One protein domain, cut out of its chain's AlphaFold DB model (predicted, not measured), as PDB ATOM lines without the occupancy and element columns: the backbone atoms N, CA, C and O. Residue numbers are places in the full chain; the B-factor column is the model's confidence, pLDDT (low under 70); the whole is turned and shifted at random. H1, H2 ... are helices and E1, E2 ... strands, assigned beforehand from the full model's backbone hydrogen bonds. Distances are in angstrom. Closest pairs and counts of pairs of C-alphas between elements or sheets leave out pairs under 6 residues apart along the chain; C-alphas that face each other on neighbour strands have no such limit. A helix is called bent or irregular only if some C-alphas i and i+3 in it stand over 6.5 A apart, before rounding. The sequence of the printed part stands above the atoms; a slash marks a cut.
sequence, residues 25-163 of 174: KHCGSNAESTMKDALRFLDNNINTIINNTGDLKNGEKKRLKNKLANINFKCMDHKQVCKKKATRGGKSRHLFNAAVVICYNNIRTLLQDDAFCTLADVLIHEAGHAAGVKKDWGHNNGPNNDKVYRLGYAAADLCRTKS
ATOM      1  N   LYS A  25     -21.366 -22.820  37.234       89.38
ATOM      2  CA  LYS A  25     -22.696 -23.040  37.832       89.38
ATOM      3  C   LYS A  25     -22.599 -23.485  39.285       89.38
ATOM      4  O   LYS A  25     -21.619 -24.111  39.682       89.38
ATOM      5  N   HIS A  26     -23.670 -23.246  40.041       89.38
ATOM      6  CA  HIS A  26     -23.838 -23.714  41.427       89.38
ATOM      7  C   HIS A  26     -22.771 -23.200  42.407       89.38
ATOM      8  O   HIS A  26     -22.586 -23.763  43.478       89.38
ATOM      9  N   CYS A  27     -22.073 -22.124  42.045       89.81
ATOM     10  CA  CYS A  27     -21.181 -21.392  42.931       89.81
ATOM     11  C   CYS A  27     -21.925 -20.147  43.439       89.81
ATOM     12  O   CYS A  27     -22.739 -19.572  42.716       89.81
ATOM     13  N   GLY A  28     -21.698 -19.744  44.684       91.94
ATOM     14  CA  GLY A  28     -22.130 -18.449  45.207       91.94
ATOM     15  C   GLY A  28     -21.229 -17.345  44.661       91.94
ATOM     16  O   GLY A  28     -20.115 -17.627  44.218       91.94
ATOM     17  N   SER A  29     -21.664 -16.087  44.723       92.12
ATOM     18  CA  SER A  29     -20.993 -14.966  44.041       92.12
ATOM     19  C   SER A  29     -19.497 -14.843  44.372       92.12
ATOM     20  O   SER A  29     -18.682 -14.627  43.478       92.12
ATOM     21  N   ASN A  30     -19.109 -15.059  45.637       91.19
ATOM     22  CA  ASN A  30     -17.699 -15.044  46.052       91.19
ATOM     23  C   ASN A  30     -16.881 -16.186  45.417       91.19
ATOM     24  O   ASN A  30     -15.767 -15.968  44.935       91.19
ATOM     25  N   ALA A  31     -17.430 -17.404  45.421       93.50
ATOM     26  CA  ALA A  31     -16.767 -18.575  44.857       93.50
ATOM     27  C   ALA A  31     -16.684 -18.470  43.331       93.50
ATOM     28  O   ALA A  31     -15.644 -18.757  42.748       93.50
ATOM     29  N   GLU A  32     -17.738 -17.972  42.684       93.81
ATOM     30  CA  GLU A  32     -17.748 -17.707  41.248       93.81
ATOM     31  C   GLU A  32     -16.688 -16.670  40.849       93.81
ATOM     32  O   GLU A  32     -15.942 -16.900  39.898       93.81
ATOM     33  N   SER A  33     -16.566 -15.563  41.590       93.75
ATOM     34  CA  SER A  33     -15.516 -14.564  41.344       93.75
ATOM     35  C   SER A  33     -14.122 -15.175  41.481       93.75
ATOM     36  O   SER A  33     -13.284 -15.013  40.599       93.75
ATOM     37  N   THR A  34     -13.886 -15.950  42.541       94.81
ATOM     38  CA  THR A  34     -12.582 -16.588  42.783       94.81
ATOM     39  C   THR A  34     -12.245 -17.614  41.697       94.81
ATOM     40  O   THR A  34     -11.114 -17.671  41.217       94.81
ATOM     41  N   MET A  35     -13.239 -18.387  41.250       93.88
ATOM     42  CA  MET A  35     -13.119 -19.296  40.110       93.88
ATOM     43  C   MET A  35     -12.752 -18.543  38.828       93.88
ATOM     44  O   MET A  35     -11.859 -18.975  38.103       93.88
ATOM     45  N   LYS A  36     -13.401 -17.404  38.548       94.00
ATOM     46  CA  LYS A  36     -13.076 -16.545  37.395       94.00
ATOM     47  C   LYS A  36     -11.643 -16.020  37.470       94.00
ATOM     48  O   LYS A  36     -10.949 -16.047  36.456       94.00
ATOM     49  N   ASP A  37     -11.184 -15.606  38.646       95.06
ATOM     50  CA  ASP A  37      -9.812 -15.132  38.846       95.06
ATOM     51  C   ASP A  37      -8.783 -16.245  38.623       95.06
ATOM     52  O   ASP A  37      -7.806 -16.044  37.902       95.06
ATOM     53  N   ALA A  38      -9.019 -17.439  39.176       95.00
ATOM     54  CA  ALA A  38      -8.150 -18.595  38.966       95.00
ATOM     55  C   ALA A  38      -8.111 -19.005  37.484       95.00
ATOM     56  O   ALA A  38      -7.047 -19.256  36.923       95.00
ATOM     57  N   LEU A  39      -9.261 -18.997  36.807       94.19
ATOM     58  CA  LEU A  39      -9.363 -19.285  35.377       94.19
ATOM     59  C   LEU A  39      -8.650 -18.239  34.512       94.19
ATOM     60  O   LEU A  39      -7.997 -18.609  33.538       94.19
ATOM     61  N   ARG A  40      -8.726 -16.955  34.877       94.69
ATOM     62  CA  ARG A  40      -7.979 -15.878  34.214       94.69
ATOM     63  C   ARG A  40      -6.475 -16.031  34.424       94.69
ATOM     64  O   ARG A  40      -5.709 -15.852  33.482       94.69
ATOM     65  N   PHE A  41      -6.050 -16.388  35.636       95.94
ATOM     66  CA  PHE A  41      -4.655 -16.718  35.914       95.94
ATOM     67  C   PHE A  41      -4.172 -17.855  35.004       95.94
ATOM     68  O   PHE A  41      -3.132 -17.706  34.359       95.94
ATOM     69  N   LEU A  42      -4.937 -18.945  34.901       95.75
ATOM     70  CA  LEU A  42      -4.591 -20.068  34.033       95.75
ATOM     71  C   LEU A  42      -4.498 -19.640  32.567       95.75
ATOM     72  O   LEU A  42      -3.527 -19.989  31.909       95.75
ATOM     73  N   ASP A  43      -5.435 -18.839  32.064       93.88
ATOM     74  CA  ASP A  43      -5.424 -18.378  30.669       93.88
ATOM     75  C   ASP A  43      -4.201 -17.539  30.334       93.88
ATOM     76  O   ASP A  43      -3.531 -17.777  29.328       93.88
ATOM     77  N   ASN A  44      -3.873 -16.600  31.219       95.19
ATOM     78  CA  ASN A  44      -2.736 -15.707  31.041       95.19
ATOM     79  C   ASN A  44      -1.394 -16.449  31.114       95.19
ATOM     80  O   ASN A  44      -0.389 -15.943  30.620       95.19
ATOM     81  N   ASN A  45      -1.362 -17.639  31.721       96.56
ATOM     82  CA  ASN A  45      -0.128 -18.374  31.995       96.56
ATOM     83  C   ASN A  45      -0.091 -19.786  31.388       96.56
ATOM     84  O   ASN A  45       0.871 -20.520  31.615       96.56
ATOM     85  N   ILE A  46      -1.087 -20.179  30.582       94.75
ATOM     86  CA  ILE A  46      -1.240 -21.565  30.107       94.75
ATOM     87  C   ILE A  46      -0.028 -22.050  29.308       94.75
ATOM     88  O   ILE A  46       0.358 -23.211  29.403       94.75
ATOM     89  N   ASN A  47       0.605 -21.160  28.540       94.50
ATOM     90  CA  ASN A  47       1.814 -21.490  27.788       94.50
ATOM     91  C   ASN A  47       2.981 -21.816  28.721       94.50
ATOM     92  O   ASN A  47       3.640 -22.833  28.527       94.50
ATOM     93  N   THR A  48       3.198 -20.997  29.751       95.38
ATOM     94  CA  THR A  48       4.238 -21.215  30.763       95.38
ATOM     95  C   THR A  48       4.002 -22.520  31.517       95.38
ATOM     96  O   THR A  48       4.907 -23.340  31.612       95.38
ATOM     97  N   ILE A  49       2.766 -22.767  31.963       94.81
ATOM     98  CA  ILE A  49       2.384 -23.991  32.688       94.81
ATOM     99  C   ILE A  49       2.640 -25.242  31.830       94.81
ATOM    100  O   ILE A  49       3.264 -26.205  32.279       94.81
ATOM    101  N   ILE A  50       2.206 -25.218  30.564       92.62
ATOM    102  CA  ILE A  50       2.425 -26.318  29.616       92.62
ATOM    103  C   ILE A  50       3.919 -26.553  29.369       92.62
ATOM    104  O   ILE A  50       4.348 -27.704  29.295       92.62
ATOM    105  N   ASN A  51       4.704 -25.485  29.219       89.88
ATOM    106  CA  ASN A  51       6.136 -25.589  28.951       89.88
ATOM    107  C   ASN A  51       6.895 -26.159  30.155       89.88
ATOM    108  O   ASN A  51       7.731 -27.037  29.964       89.88
ATOM    109  N   ASN A  52       6.528 -25.765  31.377       87.00
ATOM    110  CA  ASN A  52       7.112 -26.296  32.615       87.00
ATOM    111  C   ASN A  52       6.782 -27.779  32.855       87.00
ATOM    112  O   ASN A  52       7.481 -28.446  33.609       87.00
ATOM    113  N   THR A  53       5.744 -28.317  32.205       83.75
ATOM    114  CA  THR A  53       5.415 -29.752  32.279       83.75
ATOM    115  C   THR A  53       6.299 -30.598  31.344       83.75
ATOM    116  O   THR A  53       6.491 -31.784  31.586       83.75
ATOM    117  N   GLY A  54       6.863 -30.002  30.285       74.00
ATOM    118  CA  GLY A  54       7.894 -30.591  29.415       74.00
ATOM    119  C   GLY A  54       7.438 -31.672  28.422       74.00
ATOM    120  O   GLY A  54       7.927 -31.703  27.297       74.00
ATOM    121  N   ASP A  55       6.471 -32.524  28.772       81.38
ATOM    122  CA  ASP A  55       6.243 -33.796  28.067       81.38
ATOM    123  C   ASP A  55       4.851 -33.958  27.414       81.38
ATOM    124  O   ASP A  55       4.455 -35.052  26.995       81.38
ATOM    125  N   LEU A  56       4.095 -32.866  27.295       86.69
ATOM    126  CA  LEU A  56       2.821 -32.834  26.568       86.69
ATOM    127  C   LEU A  56       3.058 -32.850  25.054       86.69
ATOM    128  O   LEU A  56       3.779 -32.008  24.516       86.69
ATOM    129  N   LYS A  57       2.384 -33.741  24.325       89.94
ATOM    130  CA  LYS A  57       2.402 -33.730  22.854       89.94
ATOM    131  C   LYS A  57       1.692 -32.484  22.321       89.94
ATOM    132  O   LYS A  57       0.729 -32.012  22.921       89.94
ATOM    133  N   ASN A  58       2.062 -31.992  21.137       90.31
ATOM    134  CA  ASN A  58       1.421 -30.810  20.530       90.31
ATOM    135  C   ASN A  58      -0.113 -30.937  20.421       90.31
ATOM    136  O   ASN A  58      -0.842 -29.981  20.694       90.31
ATOM    137  N   GLY A  59      -0.617 -32.138  20.111       90.12
ATOM    138  CA  GLY A  59      -2.055 -32.427  20.119       90.12
ATOM    139  C   GLY A  59      -2.698 -32.344  21.511       90.12
ATOM    140  O   GLY A  59      -3.832 -31.892  21.637       90.12
ATOM    141  N   GLU A  60      -1.987 -32.727  22.575       91.00
ATOM    142  CA  GLU A  60      -2.440 -32.561  23.965       91.00
ATOM    143  C   GLU A  60      -2.442 -31.087  24.368       91.00
ATOM    144  O   GLU A  60      -3.448 -30.611  24.884       91.00
ATOM    145  N   LYS A  61      -1.384 -30.337  24.032       92.81
ATOM    146  CA  LYS A  61      -1.298 -28.887  24.279       92.81
ATOM    147  C   LYS A  61      -2.479 -28.137  23.650       92.81
ATOM    148  O   LYS A  61      -3.122 -27.329  24.318       92.81
ATOM    149  N   LYS A  62      -2.794 -28.421  22.378       93.06
ATOM    150  CA  LYS A  62      -3.924 -27.800  21.659       93.06
ATOM    151  C   LYS A  62      -5.270 -28.173  22.286       93.06
ATOM    152  O   LYS A  62      -6.089 -27.291  22.533       93.06
ATOM    153  N   ARG A  63      -5.494 -29.462  22.576       91.25
ATOM    154  CA  ARG A  63      -6.735 -29.933  23.217       91.25
ATOM    155  C   ARG A  63      -6.922 -29.327  24.603       91.25
ATOM    156  O   ARG A  63      -8.027 -28.893  24.896       91.25
ATOM    157  N   LEU A  64      -5.864 -29.230  25.408       91.25
ATOM    158  CA  LEU A  64      -5.905 -28.619  26.737       91.25
ATOM    159  C   LEU A  64      -6.298 -27.144  26.672       91.25
ATOM    160  O   LEU A  64      -7.240 -26.748  27.348       91.25
ATOM    161  N   LYS A  65      -5.640 -26.349  25.819       91.94
ATOM    162  CA  LYS A  65      -5.975 -24.926  25.629       91.94
ATOM    163  C   LYS A  65      -7.431 -24.741  25.202       91.94
ATOM    164  O   LYS A  65      -8.169 -23.980  25.823       91.94
ATOM    165  N   ASN A  66      -7.862 -25.496  24.190       89.88
ATOM    166  CA  ASN A  66      -9.240 -25.447  23.705       89.88
ATOM    167  C   ASN A  66     -10.233 -25.887  24.785       89.88
ATOM    168  O   ASN A  66     -11.319 -25.322  24.894       89.88
ATOM    169  N   LYS A  67      -9.880 -26.901  25.580       88.38
ATOM    170  CA  LYS A  67     -10.745 -27.407  26.637       88.38
ATOM    171  C   LYS A  67     -10.864 -26.400  27.769       88.38
ATOM    172  O   LYS A  67     -11.985 -26.073  28.125       88.38
ATOM    173  N   LEU A  68      -9.755 -25.865  28.274       88.88
ATOM    174  CA  LEU A  68      -9.746 -24.855  29.332       88.88
ATOM    175  C   LEU A  68     -10.601 -23.633  28.955       88.88
ATOM    176  O   LEU A  68     -11.378 -23.165  29.780       88.88
ATOM    177  N   ALA A  69     -10.528 -23.191  27.694       87.56
ATOM    178  CA  ALA A  69     -11.320 -22.077  27.175       87.56
ATOM    179  C   ALA A  69     -12.840 -22.318  27.183       87.56
ATOM    180  O   ALA A  69     -13.602 -21.373  27.368       87.56
ATOM    181  N   ASN A  70     -13.280 -23.567  26.995       85.81
ATOM    182  CA  ASN A  70     -14.682 -23.903  26.705       85.81
ATOM    183  C   ASN A  70     -15.344 -24.819  27.747       85.81
ATOM    184  O   ASN A  70     -16.501 -25.208  27.586       85.81
ATOM    185  N   ILE A  71     -14.617 -25.249  28.776       86.56
ATOM    186  CA  ILE A  71     -15.133 -26.214  29.744       86.56
ATOM    187  C   ILE A  71     -16.052 -25.542  30.764       86.56
ATOM    188  O   ILE A  71     -15.791 -24.446  31.259       86.56
ATOM    189  N   ASN A  72     -17.139 -26.237  31.089       88.88
ATOM    190  CA  ASN A  72     -18.078 -25.806  32.112       88.88
ATOM    191  C   ASN A  72     -17.577 -26.257  33.486       88.88
ATOM    192  O   ASN A  72     -17.229 -27.428  33.663       88.88
ATOM    193  N   PHE A  73     -17.614 -25.366  34.470       88.38
ATOM    194  CA  PHE A  73     -17.269 -25.682  35.854       88.38
ATOM    195  C   PHE A  73     -18.516 -25.650  36.732       88.38
ATOM    196  O   PHE A  73     -19.440 -24.867  36.504       88.38
ATOM    197  N   LYS A  74     -18.565 -26.519  37.741       89.94
ATOM    198  CA  LYS A  74     -19.665 -26.555  38.706       89.94
ATOM    199  C   LYS A  74     -19.140 -26.719  40.126       89.94
ATOM    200  O   LYS A  74     -18.448 -27.703  40.384       89.94
ATOM    201  N   CYS A  75     -19.525 -25.834  41.042       89.31
ATOM    202  CA  CYS A  75     -19.340 -26.093  42.471       89.31
ATOM    203  C   CYS A  75     -20.397 -27.115  42.927       89.31
ATOM    204  O   CYS A  75     -21.570 -26.993  42.583       89.31
ATOM    205  N   MET A  76     -19.997 -28.181  43.619       88.75
ATOM    206  CA  MET A  76     -20.910 -29.267  44.030       88.75
ATOM    207  C   MET A  76     -20.697 -29.662  45.490       88.75
ATOM    208  O   MET A  76     -20.796 -30.840  45.837       88.75
ATOM    209  N   ASP A  77     -20.404 -28.685  46.344       85.81
ATOM    210  CA  ASP A  77     -20.061 -28.900  47.754       85.81
ATOM    211  C   ASP A  77     -21.116 -29.723  48.515       85.81
ATOM    212  O   ASP A  77     -20.771 -30.566  49.341       85.81
ATOM    213  N   HIS A  78     -22.400 -29.584  48.164       83.12
ATOM    214  CA  HIS A  78     -23.501 -30.343  48.766       83.12
ATOM    215  C   HIS A  78     -23.558 -31.833  48.357       83.12
ATOM    216  O   HIS A  78     -24.247 -32.634  48.999       83.12
ATOM    217  N   LYS A  79     -22.890 -32.247  47.269       82.81
ATOM    218  CA  LYS A  79     -22.990 -33.614  46.730       82.81
ATOM    219  C   LYS A  79     -22.108 -34.596  47.505       82.81
ATOM    220  O   LYS A  79     -20.992 -34.283  47.902       82.81
ATOM    221  N   GLN A  80     -22.549 -35.858  47.588       78.50
ATOM    222  CA  GLN A  80     -21.816 -36.964  48.235       78.50
ATOM    223  C   GLN A  80     -20.357 -37.100  47.759       78.50
ATOM    224  O   GLN A  80     -19.483 -37.483  48.529       78.50
ATOM    225  N   VAL A  81     -20.091 -36.781  46.488       74.00
ATOM    226  CA  VAL A  81     -18.740 -36.822  45.905       74.00
ATOM    227  C   VAL A  81     -17.779 -35.832  46.567       74.00
ATOM    228  O   VAL A  81     -16.600 -36.145  46.671       74.00
ATOM    229  N   CYS A  82     -18.288 -34.700  47.058       78.62
ATOM    230  CA  CYS A  82     -17.533 -33.708  47.817       78.62
ATOM    231  C   CYS A  82     -17.574 -33.966  49.328       78.62
ATOM    232  O   CYS A  82     -16.698 -33.509  50.048       78.62
ATOM    233  N   LYS A  83     -18.526 -34.767  49.824       72.19
ATOM    234  CA  LYS A  83     -18.542 -35.212  51.231       72.19
ATOM    235  C   LYS A  83     -17.475 -36.266  51.536       72.19
ATOM    236  O   LYS A  83     -17.006 -36.366  52.666       72.19
ATOM    237  N   LYS A  84     -17.079 -37.067  50.540       63.78
ATOM    238  CA  LYS A  84     -15.912 -37.953  50.658       63.78
ATOM    239  C   LYS A  84     -14.649 -37.099  50.524       63.78
ATOM    240  O   LYS A  84     -14.550 -36.324  49.578       63.78
ATOM    241  N   LYS A  85     -13.700 -37.236  51.458       55.44
ATOM    242  CA  LYS A  85     -12.425 -36.498  51.465       55.44
ATOM    243  C   LYS A  85     -11.603 -36.833  50.210       55.44
ATOM    244  O   LYS A  85     -10.780 -37.740  50.227       55.44
ATOM    245  N   ALA A  86     -11.843 -36.132  49.106       59.53
ATOM    246  CA  ALA A  86     -10.908 -36.096  47.991       59.53
ATOM    247  C   ALA A  86      -9.727 -35.224  48.423       59.53
ATOM    248  O   ALA A  86      -9.933 -34.077  48.815       59.53
ATOM    249  N   THR A  87      -8.509 -35.756  48.344       61.50
ATOM    250  CA  THR A  87      -7.281 -35.096  48.822       61.50
ATOM    251  C   THR A  87      -7.014 -33.740  48.168       61.50
ATOM    252  O   THR A  87      -6.353 -32.910  48.776       61.50
ATOM    253  N   ARG A  88      -7.553 -33.493  46.966       64.69
ATOM    254  CA  ARG A  88      -7.368 -32.235  46.219       64.69
ATOM    255  C   ARG A  88      -8.653 -31.448  45.956       64.69
ATOM    256  O   ARG A  88      -8.589 -30.347  45.444       64.69
ATOM    257  N   GLY A  89      -9.833 -31.982  46.287       64.88
ATOM    258  CA  GLY A  89     -11.091 -31.226  46.171       64.88
ATOM    259  C   GLY A  89     -11.641 -30.978  44.750       64.88
ATOM    260  O   GLY A  89     -12.487 -30.101  44.587       64.88
ATOM    261  N   GLY A  90     -11.246 -31.751  43.731       58.69
ATOM    262  CA  GLY A  90     -11.838 -31.709  42.381       58.69
ATOM    263  C   GLY A  90     -12.157 -33.089  41.804       58.69
ATOM    264  O   GLY A  90     -11.664 -34.103  42.303       58.69
ATOM    265  N   LYS A  91     -13.050 -33.130  40.802       63.44
ATOM    266  CA  LYS A  91     -13.320 -34.323  39.982       63.44
ATOM    267  C   LYS A  91     -13.940 -33.980  38.624       63.44
ATOM    268  O   LYS A  91     -14.973 -33.321  38.536       63.44
ATOM    269  N   SER A  92     -13.427 -34.557  37.551       56.38
ATOM    270  CA  SER A  92     -14.063 -34.559  36.229       56.38
ATOM    271  C   SER A  92     -15.109 -35.683  36.131       56.38
ATOM    272  O   SER A  92     -14.876 -36.825  36.536       56.38
ATOM    273  N   ARG A  93     -16.317 -35.377  35.625       55.03
ATOM    274  CA  ARG A  93     -17.371 -36.384  35.365       55.03
ATOM    275  C   ARG A  93     -17.663 -36.475  33.865       55.03
ATOM    276  O   ARG A  93     -17.895 -35.461  33.214       55.03
ATOM    277  N   HIS A  94     -17.701 -37.700  33.334       48.88
ATOM    278  CA  HIS A  94     -17.897 -37.976  31.900       48.88
ATOM    279  C   HIS A  94     -19.349 -38.246  31.460       48.88
ATOM    280  O   HIS A  94     -19.595 -38.443  30.276       48.88
ATOM    281  N   LEU A  95     -20.331 -38.226  32.360       37.44
ATOM    282  CA  LEU A  95     -21.694 -38.697  32.066       37.44
ATOM    283  C   LEU A  95     -22.617 -37.592  31.516       37.44
ATOM    284  O   LEU A  95     -23.596 -37.253  32.155       37.44
ATOM    285  N   PHE A  96     -22.335 -37.077  30.317       35.56
ATOM    286  CA  PHE A  96     -23.104 -36.027  29.615       35.56
ATOM    287  C   PHE A  96     -22.874 -34.590  30.153       35.56
ATOM    288  O   PHE A  96     -22.852 -34.332  31.354       35.56
ATOM    289  N   ASN A  97     -22.655 -33.634  29.237       49.09
ATOM    290  CA  ASN A  97     -22.308 -32.208  29.451       49.09
ATOM    291  C   ASN A  97     -20.874 -31.849  29.896       49.09
ATOM    292  O   ASN A  97     -20.619 -30.670  30.144       49.09
ATOM    293  N   ALA A  98     -19.948 -32.819  29.956       63.34
ATOM    294  CA  ALA A  98     -18.494 -32.628  30.124       63.34
ATOM    295  C   ALA A  98     -18.102 -31.441  31.033       63.34
ATOM    296  O   ALA A  98     -17.391 -30.529  30.607       63.34
ATOM    297  N   ALA A  99     -18.602 -31.450  32.271       76.88
ATOM    298  CA  ALA A  99     -18.313 -30.418  33.256       76.88
ATOM    299  C   ALA A  99     -17.278 -30.906  34.275       76.88
ATOM    300  O   ALA A  99     -17.291 -32.069  34.691       76.88
ATOM    301  N   VAL A 100     -16.420 -29.992  34.711       83.81
ATOM    302  CA  VAL A 100     -15.549 -30.207  35.864       83.81
ATOM    303  C   VAL A 100     -16.340 -29.898  37.121       83.81
ATOM    304  O   VAL A 100     -16.943 -28.831  37.249       83.81
ATOM    305  N   VAL A 101     -16.343 -30.850  38.047       86.56
ATOM    306  CA  VAL A 101     -16.921 -30.676  39.372       86.56
ATOM    307  C   VAL A 101     -15.824 -30.230  40.330       86.56
ATOM    308  O   VAL A 101     -14.779 -30.868  40.428       86.56
ATOM    309  N   ILE A 102     -16.093 -29.149  41.054       87.81
ATOM    310  CA  ILE A 102     -15.203 -28.577  42.059       87.81
ATOM    311  C   ILE A 102     -15.870 -28.704  43.429       87.81
ATOM    312  O   ILE A 102     -17.014 -28.285  43.623       87.81
ATOM    313  N   CYS A 103     -15.151 -29.297  44.377       88.94
ATOM    314  CA  CYS A 103     -15.492 -29.328  45.796       88.94
ATOM    315  C   CYS A 103     -14.795 -28.145  46.472       88.94
ATOM    316  O   CYS A 103     -13.812 -28.294  47.201       88.94
ATOM    317  N   TYR A 104     -15.274 -26.951  46.141       90.56
ATOM    318  CA  TYR A 104     -14.662 -25.674  46.474       90.56
ATOM    319  C   TYR A 104     -14.435 -25.510  47.987       90.56
ATOM    320  O   TYR A 104     -13.363 -25.095  48.429       90.56
ATOM    321  N   ASN A 105     -15.414 -25.896  48.807       89.38
ATOM    322  CA  ASN A 105     -15.322 -25.802  50.260       89.38
ATOM    323  C   ASN A 105     -14.320 -26.803  50.853       89.38
ATOM    324  O   ASN A 105     -13.736 -26.515  51.899       89.38
ATOM    325  N   ASN A 106     -14.051 -27.928  50.180       87.38
ATOM    326  CA  ASN A 106     -12.966 -28.825  50.582       87.38
ATOM    327  C   ASN A 106     -11.606 -28.186  50.318       87.38
ATOM    328  O   ASN A 106     -10.765 -28.219  51.207       87.38
ATOM    329  N   ILE A 107     -11.414 -27.571  49.144       87.62
ATOM    330  CA  ILE A 107     -10.176 -26.845  48.807       87.62
ATOM    331  C   ILE A 107      -9.914 -25.768  49.861       87.62
ATOM    332  O   ILE A 107      -8.853 -25.748  50.476       87.62
ATOM    333  N   ARG A 108     -10.931 -24.950  50.159       87.69
ATOM    334  CA  ARG A 108     -10.870 -23.942  51.223       87.69
ATOM    335  C   ARG A 108     -10.450 -24.536  52.572       87.69
ATOM    336  O   ARG A 108      -9.586 -23.987  53.242       87.69
ATOM    337  N   THR A 109     -11.113 -25.606  53.006       81.75
ATOM    338  CA  THR A 109     -10.952 -26.133  54.373       81.75
ATOM    339  C   THR A 109      -9.629 -26.868  54.556       81.75
ATOM    340  O   THR A 109      -9.013 -26.759  55.611       81.75
ATOM    341  N   LEU A 110      -9.194 -27.619  53.543       76.75
ATOM    342  CA  LEU A 110      -7.985 -28.436  53.624       76.75
ATOM    343  C   LEU A 110      -6.705 -27.608  53.508       76.75
ATOM    344  O   LEU A 110      -5.683 -28.030  54.035       76.75
ATOM    345  N   LEU A 111      -6.758 -26.468  52.814       78.75
ATOM    346  CA  LEU A 111      -5.550 -25.771  52.367       78.75
ATOM    347  C   LEU A 111      -5.454 -24.334  52.876       78.75
ATOM    348  O   LEU A 111      -4.389 -23.744  52.770       78.75
ATOM    349  N   GLN A 112      -6.525 -23.807  53.484       79.44
ATOM    350  CA  GLN A 112      -6.559 -22.511  54.169       79.44
ATOM    351  C   GLN A 112      -5.914 -21.395  53.335       79.44
ATOM    352  O   GLN A 112      -6.522 -20.970  52.355       79.44
ATOM    353  N   ASP A 113      -4.709 -20.949  53.691       79.19
ATOM    354  CA  ASP A 113      -3.992 -19.862  53.018       79.19
ATOM    355  C   ASP A 113      -3.437 -20.244  51.632       79.19
ATOM    356  O   ASP A 113      -3.237 -19.353  50.813       79.19
ATOM    357  N   ASP A 114      -3.300 -21.544  51.332       83.06
ATOM    358  CA  ASP A 114      -2.857 -22.105  50.035       83.06
ATOM    359  C   ASP A 114      -4.036 -22.504  49.118       83.06
ATOM    360  O   ASP A 114      -3.948 -23.332  48.201       83.06
ATOM    361  N   ALA A 115      -5.225 -21.969  49.403       89.00
ATOM    362  CA  ALA A 115      -6.445 -22.397  48.736       89.00
ATOM    363  C   ALA A 115      -6.596 -21.824  47.316       89.00
ATOM    364  O   ALA A 115      -7.177 -22.494  46.460       89.00
ATOM    365  N   PHE A 116      -6.095 -20.615  47.027       95.00
ATOM    366  CA  PHE A 116      -6.228 -20.029  45.688       95.00
ATOM    367  C   PHE A 116      -5.315 -20.710  44.668       95.00
ATOM    368  O   PHE A 116      -5.782 -21.089  43.590       95.00
ATOM    369  N   CYS A 117      -4.033 -20.903  44.988       94.44
ATOM    370  CA  CYS A 117      -3.124 -21.576  44.063       94.44
ATOM    371  C   CYS A 117      -3.476 -23.054  43.895       94.44
ATOM    372  O   CYS A 117      -3.399 -23.577  42.778       94.44
ATOM    373  N   THR A 118      -3.996 -23.698  44.940       91.69
ATOM    374  CA  THR A 118      -4.530 -25.051  44.787       91.69
ATOM    375  C   THR A 118      -5.822 -25.092  43.973       91.69
ATOM    376  O   THR A 118      -6.042 -26.031  43.210       91.69
ATOM    377  N   LEU A 119      -6.672 -24.064  44.039       93.31
ATOM    378  CA  LEU A 119      -7.813 -23.979  43.131       93.31
ATOM    379  C   LEU A 119      -7.345 -23.939  41.668       93.31
ATOM    380  O   LEU A 119      -7.907 -24.650  40.836       93.31
ATOM    381  N   ALA A 120      -6.302 -23.167  41.346       94.69
ATOM    382  CA  ALA A 120      -5.733 -23.138  39.997       94.69
ATOM    383  C   ALA A 120      -5.190 -24.512  39.558       94.69
ATOM    384  O   ALA A 120      -5.487 -24.946  38.441       94.69
ATOM    385  N   ASP A 121      -4.468 -25.211  40.441       92.69
ATOM    386  CA  ASP A 121      -4.025 -26.602  40.249       92.69
ATOM    387  C   ASP A 121      -5.198 -27.527  39.908       92.69
ATOM    388  O   ASP A 121      -5.226 -28.142  38.842       92.69
ATOM    389  N   VAL A 122      -6.223 -27.562  40.757       90.75
ATOM    390  CA  VAL A 122      -7.377 -28.448  40.576       90.75
ATOM    391  C   VAL A 122      -8.106 -28.164  39.266       90.75
ATOM    392  O   VAL A 122      -8.500 -29.090  38.553       90.75
ATOM    393  N   LEU A 123      -8.282 -26.890  38.913       92.06
ATOM    394  CA  LEU A 123      -8.964 -26.506  37.679       92.06
ATOM    395  C   LEU A 123      -8.213 -26.990  36.437       92.06
ATOM    396  O   LEU A 123      -8.837 -27.570  35.543       92.06
ATOM    397  N   ILE A 124      -6.893 -26.777  36.370       92.44
ATOM    398  CA  ILE A 124      -6.105 -27.216  35.212       92.44
ATOM    399  C   ILE A 124      -5.951 -28.735  35.177       92.44
ATOM    400  O   ILE A 124      -5.984 -29.325  34.096       92.44
ATOM    401  N   HIS A 125      -5.853 -29.371  36.345       90.69
ATOM    402  CA  HIS A 125      -5.803 -30.816  36.486       90.69
ATOM    403  C   HIS A 125      -7.066 -31.448  35.887       90.69
ATOM    404  O   HIS A 125      -7.020 -32.221  34.928       90.69
ATOM    405  N   GLU A 126      -8.245 -31.042  36.345       87.19
ATOM    406  CA  GLU A 126      -9.482 -31.620  35.828       87.19
ATOM    407  C   GLU A 126      -9.750 -31.250  34.361       87.19
ATOM    408  O   GLU A 126     -10.295 -32.061  33.601       87.19
ATOM    409  N   ALA A 127      -9.317 -30.065  33.917       89.38
ATOM    410  CA  ALA A 127      -9.339 -29.703  32.503       89.38
ATOM    411  C   ALA A 127      -8.415 -30.603  31.661       89.38
ATOM    412  O   ALA A 127      -8.789 -30.977  30.548       89.38
ATOM    413  N   GLY A 128      -7.251 -31.000  32.186       90.06
ATOM    414  CA  GLY A 128      -6.324 -31.939  31.550       90.06
ATOM    415  C   GLY A 128      -6.924 -33.327  31.360       90.06
ATOM    416  O   GLY A 128      -6.880 -33.864  30.249       90.06
ATOM    417  N   HIS A 129      -7.587 -33.866  32.387       86.19
ATOM    418  CA  HIS A 129      -8.364 -35.100  32.250       86.19
ATOM    419  C   HIS A 129      -9.457 -34.960  31.187       86.19
ATOM    420  O   HIS A 129      -9.566 -35.792  30.284       86.19
ATOM    421  N   ALA A 130     -10.226 -33.871  31.225       85.56
ATOM    422  CA  ALA A 130     -11.293 -33.635  30.261       85.56
ATOM    423  C   ALA A 130     -10.787 -33.396  28.822       85.56
ATOM    424  O   ALA A 130     -11.537 -33.611  27.867       85.56
ATOM    425  N   ALA A 131      -9.543 -32.946  28.652       87.88
ATOM    426  CA  ALA A 131      -8.881 -32.756  27.361       87.88
ATOM    427  C   ALA A 131      -8.277 -34.051  26.787       87.88
ATOM    428  O   ALA A 131      -7.748 -34.038  25.671       87.88
ATOM    429  N   GLY A 132      -8.340 -35.161  27.531       85.38
ATOM    430  CA  GLY A 132      -7.739 -36.430  27.133       85.38
ATOM    431  C   GLY A 132      -6.211 -36.379  27.117       85.38
ATOM    432  O   GLY A 132      -5.593 -36.994  26.240       85.38
ATOM    433  N   VAL A 133      -5.608 -35.614  28.036       85.25
ATOM    434  CA  VAL A 133      -4.178 -35.742  28.349       85.25
ATOM    435  C   VAL A 133      -3.961 -37.150  28.895       85.25
ATOM    436  O   VAL A 133      -4.695 -37.594  29.784       85.25
ATOM    437  N   LYS A 134      -3.017 -37.883  28.300       77.75
ATOM    438  CA  LYS A 134      -2.840 -39.302  28.599       77.75
ATOM    439  C   LYS A 134      -2.459 -39.488  30.071       77.75
ATOM    440  O   LYS A 134      -1.539 -38.845  30.565       77.75
ATOM    441  N   LYS A 135      -3.162 -40.406  30.733       70.75
ATOM    442  CA  LYS A 135      -2.768 -40.955  32.031       70.75
ATOM    443  C   LYS A 135      -1.704 -42.015  31.776       70.75
ATOM    444  O   LYS A 135      -1.966 -42.934  30.992       70.75
ATOM    445  N   ASP A 136      -0.529 -41.897  32.384       67.44
ATOM    446  CA  ASP A 136       0.442 -42.985  32.288       67.44
ATOM    447  C   ASP A 136      -0.003 -44.164  33.166       67.44
ATOM    448  O   ASP A 136      -0.875 -44.056  34.038       67.44
ATOM    449  N   TRP A 137       0.539 -45.342  32.873       56.16
ATOM    450  CA  TRP A 137       0.249 -46.544  33.643       56.16
ATOM    451  C   TRP A 137       0.736 -46.348  35.089       56.16
ATOM    452  O   TRP A 137       1.849 -45.883  35.309       56.16
ATOM    453  N   GLY A 138      -0.114 -46.637  36.080       58.19
ATOM    454  CA  GLY A 138       0.174 -46.304  37.481       58.19
ATOM    455  C   GLY A 138      -0.152 -44.858  37.882       58.19
ATOM    456  O   GLY A 138       0.384 -44.380  38.874       58.19
ATOM    457  N   HIS A 139      -1.054 -44.170  37.167       56.44
ATOM    458  CA  HIS A 139      -1.529 -42.806  37.481       56.44
ATOM    459  C   HIS A 139      -2.062 -42.620  38.926       56.44
ATOM    460  O   HIS A 139      -2.108 -41.503  39.437       56.44
ATOM    461  N   ASN A 140      -2.436 -43.713  39.603       57.50
ATOM    462  CA  ASN A 140      -2.862 -43.712  41.008       57.50
ATOM    463  C   ASN A 140      -1.698 -43.862  42.009       57.50
ATOM    464  O   ASN A 140      -1.918 -43.721  43.208       57.50
ATOM    465  N   ASN A 141      -0.473 -44.126  41.544       57.53
ATOM    466  CA  ASN A 141       0.707 -44.392  42.378       57.53
ATOM    467  C   ASN A 141       1.461 -43.105  42.760       57.53
ATOM    468  O   ASN A 141       2.652 -43.140  43.061       57.53
ATOM    469  N   GLY A 142       0.777 -41.961  42.729       55.44
ATOM    470  CA  GLY A 142       1.339 -40.664  43.075       55.44
ATOM    471  C   GLY A 142       1.554 -39.738  41.874       55.44
ATOM    472  O   GLY A 142       1.392 -40.122  40.715       55.44
ATOM    473  N   PRO A 143       1.906 -38.477  42.151       58.50
ATOM    474  CA  PRO A 143       1.769 -37.385  41.193       58.50
ATOM    475  C   PRO A 143       2.824 -37.364  40.077       58.50
ATOM    476  O   PRO A 143       2.645 -36.674  39.076       58.50
ATOM    477  N   ASN A 144       3.917 -38.114  40.217       60.12
ATOM    478  CA  ASN A 144       5.013 -38.092  39.246       60.12
ATOM    479  C   ASN A 144       4.705 -38.888  37.969       60.12
ATOM    480  O   ASN A 144       5.321 -38.618  36.941       60.12
ATOM    481  N   ASN A 145       3.720 -39.791  38.002       64.75
ATOM    482  CA  ASN A 145       3.343 -40.650  36.872       64.75
ATOM    483  C   ASN A 145       2.128 -40.130  36.091       64.75
ATOM    484  O   ASN A 145       1.556 -40.849  35.282       64.75
ATOM    485  N   ASP A 146       1.670 -38.908  36.342       77.69
ATOM    486  CA  ASP A 146       0.494 -38.381  35.661       77.69
ATOM    487  C   ASP A 146       0.759 -36.938  35.229       77.69
ATOM    488  O   ASP A 146       0.920 -36.028  36.044       77.69
ATOM    489  N   LYS A 147       0.805 -36.723  33.909       86.44
ATOM    490  CA  LYS A 147       1.055 -35.403  33.306       86.44
ATOM    491  C   LYS A 147       0.075 -34.351  33.809       86.44
ATOM    492  O   LYS A 147       0.391 -33.168  33.855       86.44
ATOM    493  N   VAL A 148      -1.122 -34.788  34.182       87.44
ATOM    494  CA  VAL A 148      -2.198 -33.937  34.664       87.44
ATOM    495  C   VAL A 148      -1.936 -33.473  36.100       87.44
ATOM    496  O   VAL A 148      -2.240 -32.331  36.440       87.44
ATOM    497  N   TYR A 149      -1.290 -34.300  36.929       86.56
ATOM    498  CA  TYR A 149      -0.765 -33.871  38.231       86.56
ATOM    499  C   TYR A 149       0.377 -32.868  38.075       86.56
ATOM    500  O   TYR A 149       0.384 -31.849  38.760       86.56
ATOM    501  N   ARG A 150       1.305 -33.110  37.141       88.19
ATOM    502  CA  ARG A 150       2.404 -32.168  36.865       88.19
ATOM    503  C   ARG A 150       1.907 -30.822  36.332       88.19
ATOM    504  O   ARG A 150       2.414 -29.793  36.760       88.19
ATOM    505  N   LEU A 151       0.879 -30.819  35.479       90.69
ATOM    506  CA  LEU A 151       0.181 -29.598  35.047       90.69
ATOM    507  C   LEU A 151      -0.382 -28.815  36.234       90.69
ATOM    508  O   LEU A 151      -0.221 -27.598  36.310       90.69
ATOM    509  N   GLY A 152      -1.035 -29.533  37.147       91.25
ATOM    510  CA  GLY A 152      -1.563 -28.993  38.389       91.25
ATOM    511  C   GLY A 152      -0.489 -28.322  39.245       91.25
ATOM    512  O   GLY A 152      -0.590 -27.137  39.562       91.25
ATOM    513  N   TYR A 153       0.600 -29.040  39.530       91.00
ATOM    514  CA  TYR A 153       1.733 -28.503  40.287       91.00
ATOM    515  C   TYR A 153       2.413 -27.323  39.603       91.00
ATOM    516  O   TYR A 153       2.629 -26.303  40.246       91.00
ATOM    517  N   ALA A 154       2.661 -27.397  38.294       93.31
ATOM    518  CA  ALA A 154       3.244 -26.285  37.550       93.31
ATOM    519  C   ALA A 154       2.373 -25.015  37.626       93.31
ATOM    520  O   ALA A 154       2.904 -23.904  37.655       93.31
ATOM    521  N   ALA A 155       1.044 -25.161  37.673       94.88
ATOM    522  CA  ALA A 155       0.132 -24.039  37.870       94.88
ATOM    523  C   ALA A 155       0.177 -23.484  39.300       94.88
ATOM    524  O   ALA A 155       0.270 -22.264  39.457       94.88
ATOM    525  N   ALA A 156       0.142 -24.347  40.321       93.25
ATOM    526  CA  ALA A 156       0.254 -23.925  41.718       93.25
ATOM    527  C   ALA A 156       1.592 -23.225  41.992       93.25
ATOM    528  O   ALA A 156       1.603 -22.124  42.536       93.25
ATOM    529  N   ASP A 157       2.710 -23.794  41.545       94.69
ATOM    530  CA  ASP A 157       4.043 -23.230  41.769       94.69
ATOM    531  C   ASP A 157       4.213 -21.876  41.081       94.69
ATOM    532  O   ASP A 157       4.729 -20.927  41.676       94.69
ATOM    533  N   LEU A 158       3.713 -21.734  39.848       96.44
ATOM    534  CA  LEU A 158       3.721 -20.446  39.156       96.44
ATOM    535  C   LEU A 158       2.823 -19.415  39.855       96.44
ATOM    536  O   LEU A 158       3.177 -18.238  39.929       96.44
ATOM    537  N   CYS A 159       1.669 -19.845  40.369       96.50
ATOM    538  CA  CYS A 159       0.755 -18.999  41.131       96.50
ATOM    539  C   CYS A 159       1.415 -18.479  42.419       96.50
ATOM    540  O   CYS A 159       1.395 -17.270  42.670       96.50
ATOM    541  N   ARG A 160       2.083 -19.362  43.175       95.19
ATOM    542  CA  ARG A 160       2.822 -19.013  44.398       95.19
ATOM    543  C   ARG A 160       4.028 -18.125  44.110       95.19
ATOM    544  O   ARG A 160       4.219 -17.126  44.790       95.19
ATOM    545  N   THR A 161       4.775 -18.403  43.041       95.69
ATOM    546  CA  THR A 161       5.903 -17.559  42.593       95.69
ATOM    547  C   THR A 161       5.452 -16.128  42.286       95.69
ATOM    548  O   THR A 161       6.187 -15.170  42.503       95.69
ATOM    549  N   LYS A 162       4.213 -15.958  41.813       96.00
ATOM    550  CA  LYS A 162       3.598 -14.645  41.575       96.00
ATOM    551  C   LYS A 162       2.942 -14.032  42.816       96.00
ATOM    552  O   LYS A 162       2.319 -12.983  42.689       96.00
ATOM    553  N   SER A 163       3.071 -14.664  43.987       95.25
ATOM    554  CA  SER A 163       2.476 -14.222  45.256       95.25
ATOM    555  C   SER A 163       0.962 -13.986  45.158       95.25
ATOM    556  O   SER A 163       0.426 -13.047  45.738       95.25
TER     557      SER A 163
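AT A GLANCE: This is residues 25 to 163 of the 174 residues of an uncharacterized protein of Deltaproteobacteria bacterium (UniProt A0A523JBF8). Helix H4 runs through the core, with a small three-stranded sheet over one side of it and helices H1 and H5 packed on it elsewhere; H2 folds back from H1 to meet H4's later part. H4 doubles back at a kink of 136 degrees near residue 111. The printed part has 139 residues, in the order H1 H2 E1 H3 E2 E3 H4 H5, mostly helix, with a mixed sheet E1 E3 E2. It is compact and rounded, with a radius of gyration of the C-alphas of 13.9 A and spans of 37 by 35 by 29 A.

IN THESE COORDINATES: H1, residues 29 to 53, begins at C-alpha 29 (-20.993, -14.966, 44.041), measures 32.5 A and has a kink of 67 degrees near residue 47. H2 is residues 58 to 70, 18.6 A; E1 72 to 75; H3 80 to 83; E2 90 to 92; E3 99 to 102. H4, residues 104 to 130, measures 18.4 A. H5, residues 147 to 161, measures 20.7 A and ends at C-alpha 161 (5.903, -17.559, 42.593). H1 and H4 are irregular: C-alphas 44 and 47 are 8.0 A apart, C-alphas 110 and 113 9.5 A.

HOW THE PARTS SIT: H4 touches H1, closest at the C-alphas of Ala 38 and Ala 120, 5.2 A, at a steep tilt of 55 degrees. H4 and H5 form a helical hairpin, closest at the C-alphas of Asp 121 and Gly 152, 3.9 A. H1 and H2 form another, closest at the C-alphas of Ile 50 and Lys 61, 7.0 A. H4 is on the sheet at a height of 7.8 A; H3 only grazes the sheet. E1 and E3 are parallel, N 74 to O 100 2.9 A; E3 and E2 are antiparallel, N 91 to O 101 2.9 A. Every O i to N i+4 pair is within hydrogen-bond range in H2 and H5; H1 has 19 of 21, H4 18 of 23, and H3 is too short for such a pair.

THE WHOLE: The C-alphas of Ser 29 and Trp 137, the two farthest apart, are 39.5 A apart. The printed part has no cut. The link from H4 to H5, residues 131 to 146, is long. The pLDDT is under 70 at residues 84 to 98 and 136 to 145.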